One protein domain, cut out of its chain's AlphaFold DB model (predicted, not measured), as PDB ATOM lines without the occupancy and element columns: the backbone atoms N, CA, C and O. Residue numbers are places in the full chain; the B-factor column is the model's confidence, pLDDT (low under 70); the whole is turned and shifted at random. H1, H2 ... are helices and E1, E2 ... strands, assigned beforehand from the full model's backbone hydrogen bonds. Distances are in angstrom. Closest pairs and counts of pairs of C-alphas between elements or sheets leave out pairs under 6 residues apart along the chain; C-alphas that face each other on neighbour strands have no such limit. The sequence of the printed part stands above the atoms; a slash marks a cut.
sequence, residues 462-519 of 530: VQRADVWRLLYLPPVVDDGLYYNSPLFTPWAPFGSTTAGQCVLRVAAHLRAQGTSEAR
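What this domain is: This is residues 462 to 519 of the 530 residues of an uncharacterized protein of Blastomyces gilchristii (strain SLH14081) (UniProt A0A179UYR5). There is little regular structure here: two short helices, H1 and H2, meet nearly at right angles, with H2 packed near the last residues of H1, and a long loop, residues 472 to 495, swings out from H1 and returns to the short strand E1 beside the first residues. Along the 58 printed residues the order is H1, E1, H2; the class is mostly helix, with only 18 residues in named elements. The whole is compact, with radius of gyration of the C-alphas 11.7 A and spans of 29 by 26 by 21 A.

How they stand to each other: Start at residues 462 to 463, which pair antiparallel with residues 496 to 497 of E1, residues 496 to 498. Next, H1, residues 464 to 471, touches H2, residues 504 to 510, about perpendicular at 74 degrees; their closest C-alphas, Leu 470 and Val 506, are 5.7 A apart. E1 and H2 are apart. Every O i to N i+4 pair is within hydrogen-bond range in H1, 2 of 3 in H2.

Where its parts are: Find C-alpha 464 at (37.194, -19.657, 26.144); H1 runs 10.6 A from there. E1 spans 7.0 A. H2 runs 9.9 A to C-alpha 510 at (31.356, -23.251, 15.820).

The domain as a whole: The printed part has no cut. H1 to E1 is a long link; E1 to H2 is tight. Confidence is under 70 at residues 475 to 477, 479 to 486 and 510 to 519.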
ATOM      1  N   VAL A 462      32.443 -24.814  24.618       80.38
ATOM      2  CA  VAL A 462      33.592 -24.347  23.850       80.38
ATOM      3  C   VAL A 462      34.585 -23.732  24.822       80.38
ATOM      4  O   VAL A 462      34.201 -22.926  25.669       80.38
ATOM      5  N   GLN A 463      35.868 -24.065  24.694       83.75
ATOM      6  CA  GLN A 463      36.911 -23.446  25.512       83.75
ATOM      7  C   GLN A 463      36.973 -21.938  25.254       83.75
ATOM      8  O   GLN A 463      36.968 -21.500  24.101       83.75
ATOM      9  N   ARG A 464      37.096 -21.119  26.304       87.31
ATOM     10  CA  ARG A 464      37.194 -19.657  26.144       87.31
ATOM     11  C   ARG A 464      38.390 -19.264  25.279       87.31
ATOM     12  O   ARG A 464      38.293 -18.313  24.508       87.31
ATOM     13  N   ALA A 465      39.491 -20.013  25.346       85.50
ATOM     14  CA  ALA A 465      40.648 -19.795  24.481       85.50
ATOM     15  C   ALA A 465      40.281 -19.955  22.994       85.50
ATOM     16  O   ALA A 465      40.697 -19.159  22.157       85.50
ATOM     17  N   ASP A 466      39.432 -20.927  22.665       82.50
ATOM     18  CA  ASP A 466      38.956 -21.138  21.300       82.50
ATOM     19  C   ASP A 466      37.935 -20.090  20.862       82.50
ATOM     20  O   ASP A 466      37.984 -19.642  19.720       82.50
ATOM     21  N   VAL A 467      37.080 -19.609  21.770       84.38
ATOM     22  CA  VAL A 467      36.211 -18.447  21.508       84.38
ATOM     23  C   VAL A 467      37.048 -17.245  21.060       84.38
ATOM     24  O   VAL A 467      36.715 -16.597  20.068       84.38
ATOM     25  N   TRP A 468      38.169 -16.980  21.737       83.69
ATOM     26  CA  TRP A 468      39.103 -15.921  21.345       83.69
ATOM     27  C   TRP A 468      39.772 -16.184  19.996       83.69
ATOM     28  O   TRP A 468      39.818 -15.277  19.169       83.69
ATOM     29  N   ARG A 469      40.223 -17.413  19.715       82.00
ATOM     30  CA  ARG A 469      40.773 -17.770  18.393       82.00
ATOM     31  C   ARG A 469      39.766 -17.502  17.272       82.00
ATOM     32  O   ARG A 469      40.103 -16.864  16.278       82.00
ATOM     33  N   LEU A 470      38.514 -17.921  17.467       80.25
ATOM     34  CA  LEU A 470      37.435 -17.755  16.490       80.25
ATOM     35  C   LEU A 470      37.045 -16.284  16.286       80.25
ATOM     36  O   LEU A 470      36.672 -15.911  15.177       80.25
ATOM     37  N   LEU A 471      37.171 -15.430  17.307       80.00
ATOM     38  CA  LEU A 471      36.914 -13.988  17.184       80.00
ATOM     39  C   LEU A 471      37.886 -13.263  16.251       80.00
ATOM     40  O   LEU A 471      37.512 -12.254  15.648       80.00
ATOM     41  N   TYR A 472      39.119 -13.761  16.141       77.44
ATOM     42  CA  TYR A 472      40.152 -13.178  15.284       77.44
ATOM     43  C   TYR A 472      40.089 -13.670  13.835       77.44
ATOM     44  O   TYR A 472      40.764 -13.096  12.971       77.44
ATOM     45  N   LEU A 473      39.274 -14.688  13.543       75.75
ATOM     46  CA  LEU A 473      39.038 -15.111  12.170       75.75
ATOM     47  C   LEU A 473      38.227 -14.049  11.405       75.75
ATOM     48  O   LEU A 473      37.378 -13.366  11.986       75.75
ATOM     49  N   PRO A 474      38.467 -13.901  10.088       73.19
ATOM     50  CA  PRO A 474      37.588 -13.154   9.200       73.19
ATOM     51  C   PRO A 474      36.119 -13.534   9.410       73.19
ATOM     52  O   PRO A 474      35.806 -14.728   9.455       73.19
ATOM     53  N   PRO A 475      35.208 -12.552   9.505       69.75
ATOM     54  CA  PRO A 475      33.816 -12.840   9.792       69.75
ATOM     55  C   PRO A 475      33.175 -13.597   8.621       69.75
ATOM     56  O   PRO A 475      33.522 -13.390   7.453       69.75
ATOM     57  N   VAL A 476      32.233 -14.497   8.918       68.00
ATOM     58  CA  VAL A 476      31.474 -15.235   7.890       68.00
ATOM     59  C   VAL A 476      30.648 -14.263   7.039       68.00
ATOM     60  O   VAL A 476      30.727 -14.310   5.809       68.00
ATOM     61  N   VAL A 477      29.956 -13.332   7.697       69.19
ATOM     62  CA  VAL A 477      29.202 -12.221   7.095       69.19
ATOM     63  C   VAL A 477      29.988 -10.934   7.324       69.19
ATOM     64  O   VAL A 477      30.357 -10.661   8.461       69.19
ATOM     65  N   ASP A 478      30.273 -10.174   6.267       71.00
ATOM     66  CA  ASP A 478      30.960  -8.889   6.412       71.00
ATOM     67  C   ASP A 478      30.024  -7.880   7.087       71.00
ATOM     68  O   ASP A 478      28.950  -7.572   6.574       71.00
ATOM     69  N   ASP A 479      30.415  -7.426   8.271       69.31
ATOM     70  CA  ASP A 479      29.672  -6.483   9.104       69.31
ATOM     71  C   ASP A 479      30.464  -5.186   9.344       69.31
ATOM     72  O   ASP A 479      30.019  -4.324  10.099       69.31
ATOM     73  N   GLY A 480      31.646  -5.039   8.726       65.94
ATOM     74  CA  GLY A 480      32.545  -3.901   8.928       65.94
ATOM     75  C   GLY A 480      33.184  -3.814  10.325       65.94
ATOM     76  O   GLY A 480      33.986  -2.913  10.568       65.94
ATOM     77  N   LEU A 481      32.884  -4.737  11.247       63.50
ATOM     78  CA  LEU A 481      33.314  -4.694  12.647       63.50
ATOM     79  C   LEU A 481      34.482  -5.653  12.898       63.50
ATOM     80  O   LEU A 481      34.363  -6.653  13.605       63.50
ATOM     81  N   TYR A 482      35.651  -5.383  12.329       63.72
ATOM     82  CA  TYR A 482      36.819  -6.243  12.528       63.72
ATOM     83  C   TYR A 482      37.397  -6.095  13.941       63.72
ATOM     84  O   TYR A 482      37.670  -4.984  14.398       63.72
ATOM     85  N   TYR A 483      37.646  -7.216  14.630       65.62
ATOM     86  CA  TYR A 483      38.379  -7.195  15.900       65.62
ATOM     87  C   TYR A 483      39.874  -7.001  15.607       65.62
ATOM     88  O   TYR A 483      40.625  -7.966  15.474       65.62
ATOM     89  N   ASN A 484      40.270  -5.746  15.369       63.41
ATOM     90  CA  ASN A 484      41.613  -5.348  14.925       63.41
ATOM     91  C   ASN A 484      42.598  -5.085  16.063       63.41
ATOM     92  O   ASN A 484      43.795  -4.986  15.804       63.41
ATOM     93  N   SER A 485      42.117  -4.984  17.300       64.88
ATOM     94  CA  SER A 485      42.997  -4.811  18.450       64.88
ATOM     95  C   SER A 485      43.823  -6.080  18.664       64.88
ATOM     96  O   SER A 485      43.245  -7.164  18.613       64.88
ATOM     97  N   PRO A 486      45.141  -5.977  18.898       64.88
ATOM     98  CA  PRO A 486      45.946  -7.114  19.324       64.88
ATOM     99  C   PRO A 486      45.481  -7.607  20.700       64.88
ATOM    100  O   PRO A 486      44.863  -6.867  21.474       64.88
ATOM    101  N   LEU A 487      45.782  -8.865  21.023       71.50
ATOM    102  CA  LEU A 487      45.508  -9.377  22.358       71.50
ATOM    103  C   LEU A 487      46.321  -8.600  23.388       71.50
ATOM    104  O   LEU A 487      47.525  -8.416  23.246       71.50
ATOM    105  N   PHE A 488      45.661  -8.228  24.480       76.50
ATOM    106  CA  PHE A 488      46.310  -7.562  25.608       76.50
ATOM    107  C   PHE A 488      47.146  -8.513  26.477       76.50
ATOM    108  O   PHE A 488      47.768  -8.067  27.437       76.50
ATOM    109  N   THR A 489      47.113  -9.825  26.223       87.19
ATOM    110  CA  THR A 489      47.830 -10.818  27.027       87.19
ATOM    111  C   THR A 489      48.100 -12.103  26.237       87.19
ATOM    112  O   THR A 489      47.248 -12.512  25.441       87.19
ATOM    113  N   PRO A 490      49.256 -12.767  26.439       91.44
ATOM    114  CA  PRO A 490      49.563 -14.034  25.779       91.44
ATOM    115  C   PRO A 490      48.909 -15.250  26.449       91.44
ATOM    116  O   PRO A 490      48.905 -16.336  25.865       91.44
ATOM    117  N   TRP A 491      48.397 -15.094  27.671       92.31
ATOM    118  CA  TRP A 491      47.924 -16.193  28.511       92.31
ATOM    119  C   TRP A 491      46.527 -16.650  28.108       92.31
ATOM    120  O   TRP A 491      45.643 -15.828  27.854       92.31
ATOM    121  N   ALA A 492      46.315 -17.966  28.074       89.94
ATOM    122  CA  ALA A 492      45.016 -18.525  27.735       89.94
ATOM    123  C   ALA A 492      43.977 -18.166  28.815       89.94
ATOM    124  O   ALA A 492      44.261 -18.310  30.009       89.94
ATOM    125  N   PRO A 493      42.765 -17.731  28.436       89.19
ATOM    126  CA  PRO A 493      41.666 -17.646  29.385       89.19
ATOM    127  C   PRO A 493      41.277 -19.056  29.845       89.19
ATOM    128  O   PRO A 493      41.222 -19.984  29.037       89.19
ATOM    129  N   PHE A 494      40.999 -19.207  31.137       86.25
ATOM    130  CA  PHE A 494      40.549 -20.469  31.722       86.25
ATOM    131  C   PHE A 494      39.069 -20.734  31.390       86.25
ATOM    132  O   PHE A 494      38.284 -19.800  31.185       86.25
ATOM    133  N   GLY A 495      38.689 -22.010  31.372       85.69
ATOM    134  CA  GLY A 495      37.296 -22.451  31.365       85.69
ATOM    135  C   GLY A 495      36.598 -22.476  30.016       85.69
ATOM    136  O   GLY A 495      37.175 -22.160  28.971       85.69
ATOM    137  N   SER A 496      35.323 -22.853  30.057       85.62
ATOM    138  CA  SER A 496      34.474 -23.048  28.885       85.62
ATOM    139  C   SER A 496      33.262 -22.112  28.905       85.62
ATOM    140  O   SER A 496      32.980 -21.380  29.856       85.62
ATOM    141  N   THR A 497      32.563 -22.031  27.784       85.12
ATOM    142  CA  THR A 497      31.269 -21.360  27.684       85.12
ATOM    143  C   THR A 497      30.358 -22.167  26.781       85.12
ATOM    144  O   THR A 497      30.822 -22.925  25.930       85.12
ATOM    145  N   THR A 498      29.051 -22.008  26.949       85.56
ATOM    146  CA  THR A 498      28.095 -22.702  26.091       85.56
ATOM    147  C   THR A 498      28.012 -22.038  24.716       85.56
ATOM    148  O   THR A 498      28.104 -20.814  24.589       85.56
ATOM    149  N   ALA A 499      27.767 -22.821  23.665       78.06
ATOM    150  CA  ALA A 499      27.627 -22.286  22.308       78.06
ATOM    151  C   ALA A 499      26.506 -21.231  22.193       78.06
ATOM    152  O   ALA A 499      26.606 -20.315  21.381       78.06
ATOM    153  N   GLY A 500      25.455 -21.334  23.019       78.50
ATOM    154  CA  GLY A 500      24.356 -20.363  23.068       78.50
ATOM    155  C   GLY A 500      24.715 -19.025  23.725       78.50
ATOM    156  O   GLY A 500      24.042 -18.032  23.474       78.50
ATOM    157  N   GLN A 501      25.772 -18.984  24.538       83.19
ATOM    158  CA  GLN A 501      26.295 -17.762  25.163       83.19
ATOM    159  C   GLN A 501      27.434 -17.125  24.359       83.19
ATOM    160  O   GLN A 501      27.876 -16.020  24.673       83.19
ATOM    161  N   CYS A 502      27.912 -17.802  23.314       81.56
ATOM    162  CA  CYS A 502      28.894 -17.242  22.403       81.56
ATOM    163  C   CYS A 502      28.282 -16.100  21.586       81.56
ATOM    164  O   CYS A 502      27.133 -16.155  21.147       81.56
ATOM    165  N   VAL A 503      29.089 -15.077  21.305       79.69
ATOM    166  CA  VAL A 503      28.695 -14.017  20.370       79.69
ATOM    167  C   VAL A 503      28.410 -14.599  18.982       79.69
ATOM    168  O   VAL A 503      29.051 -15.564  18.557       79.69
ATOM    169  N   LEU A 504      27.479 -13.980  18.248       78.12
ATOM    170  CA  LEU A 504      26.980 -14.477  16.955       78.12
ATOM    171  C   LEU A 504      28.098 -14.808  15.956       78.12
ATOM    172  O   LEU A 504      28.009 -15.799  15.233       78.12
ATOM    173  N   ARG A 505      29.181 -14.020  15.957       76.56
ATOM    174  CA  ARG A 505      30.357 -14.266  15.112       76.56
ATOM    175  C   ARG A 505      31.008 -15.611  15.411       76.56
ATOM    176  O   ARG A 505      31.262 -16.379  14.493       76.56
ATOM    177  N   VAL A 506      31.236 -15.915  16.686       78.38
ATOM    178  CA  VAL A 506      31.817 -17.194  17.113       78.38
ATOM    179  C   VAL A 506      30.859 -18.325  16.768       78.38
ATOM    180  O   VAL A 506      31.276 -19.294  16.142       78.38
ATOM    181  N   ALA A 507      29.563 -18.164  17.059       77.06
ATOM    182  CA  ALA A 507      28.539 -19.160  16.746       77.06
ATOM    183  C   ALA A 507      28.486 -19.538  15.252       77.06
ATOM    184  O   ALA A 507      28.257 -20.704  14.923       77.06
ATOM    185  N   ALA A 508      28.762 -18.589  14.347       73.75
ATOM    186  CA  ALA A 508      28.858 -18.851  12.911       73.75
ATOM    187  C   ALA A 508      30.040 -19.772  12.539       73.75
ATOM    188  O   ALA A 508      29.949 -20.528  11.571       73.75
ATOM    189  N   HIS A 509      31.126 -19.750  13.318       74.25
ATOM    190  CA  HIS A 509      32.287 -20.620  13.123       74.25
ATOM    191  C   HIS A 509      32.177 -21.963  13.859       74.25
ATOM    192  O   HIS A 509      32.711 -22.950  13.362       74.25
ATOM    193  N   LEU A 510      31.456 -22.037  14.987       68.81
ATOM    194  CA  LEU A 510      31.356 -23.251  15.820       68.81
ATOM    195  C   LEU A 510      30.834 -24.490  15.079       68.81
ATOM    196  O   LEU A 510      31.152 -25.616  15.449       68.81
ATOM    197  N   ARG A 511      30.042 -24.296  14.020       58.72
ATOM    198  CA  ARG A 511      29.483 -25.387  13.205       58.72
ATOM    199  C   ARG A 511      30.433 -25.888  12.108       58.72
ATOM    200  O   ARG A 511      30.053 -26.770  11.340       58.72
ATOM    201  N   ALA A 512      31.642 -25.335  11.996       51.94
ATOM    202  CA  ALA A 512      32.591 -25.664  10.938       51.94
ATOM    203  C   ALA A 512      33.892 -26.283  11.461       51.94
ATOM    204  O   ALA A 512      34.447 -25.861  12.467       51.94
ATOM    205  N   GLN A 513      34.397 -27.277  10.729       45.31
ATOM    206  CA  GLN A 513      35.642 -27.990  11.024       45.31
ATOM    207  C   GLN A 513      36.781 -27.464  10.145       45.31
ATOM    208  O   GLN A 513      36.747 -27.702   8.940       45.31
ATOM    209  N   GLY A 514      37.797 -26.803  10.702       40.81
ATOM    210  CA  GLY A 514      39.033 -26.520   9.964       40.81
ATOM    211  C   GLY A 514      40.043 -25.663  10.726       40.81
ATOM    212  O   GLY A 514      39.672 -24.864  11.580       40.81
ATOM    213  N   THR A 515      41.320 -25.855  10.402       40.78
ATOM    214  CA  THR A 515      42.473 -25.071  10.870       40.78
ATOM    215  C   THR A 515      42.731 -23.869   9.943       40.78
ATOM    216  O   THR A 515      42.049 -23.726   8.929       40.78
ATOM    217  N   SER A 516      43.655 -22.973  10.312       38.25
ATOM    218  CA  SER A 516      44.066 -21.796   9.526       38.25
ATOM    219  C   SER A 516      45.585 -21.597   9.591       38.25
ATOM    220  O   SER A 516      46.120 -21.584  10.697       38.25
ATOM    221  N   GLU A 517      46.272 -21.362   8.468       34.44
ATOM    222  CA  GLU A 517      47.681 -20.920   8.435       34.44
ATOM    223  C   GLU A 517      47.848 -19.526   7.814       34.44
ATOM    224  O   GLU A 517      47.303 -19.219   6.753       34.44
ATOM    225  N   ALA A 518      48.697 -18.703   8.429       31.56
ATOM    226  CA  ALA A 518      49.044 -17.366   7.957       31.56
ATOM    227  C   ALA A 518      50.209 -17.376   6.948       31.56
ATOM    228  O   ALA A 518      51.169 -18.130   7.108       31.56
ATOM    229  N   ARG A 519      50.179 -16.490   5.941       31.36
ATOM    230  CA  ARG A 519      51.319 -16.215   5.044       31.36
ATOM    231  C   ARG A 519      51.411 -14.727   4.725       31.36
ATOM    232  O   ARG A 519      50.514 -14.186   4.093       31.36
TER     233      ARG A 519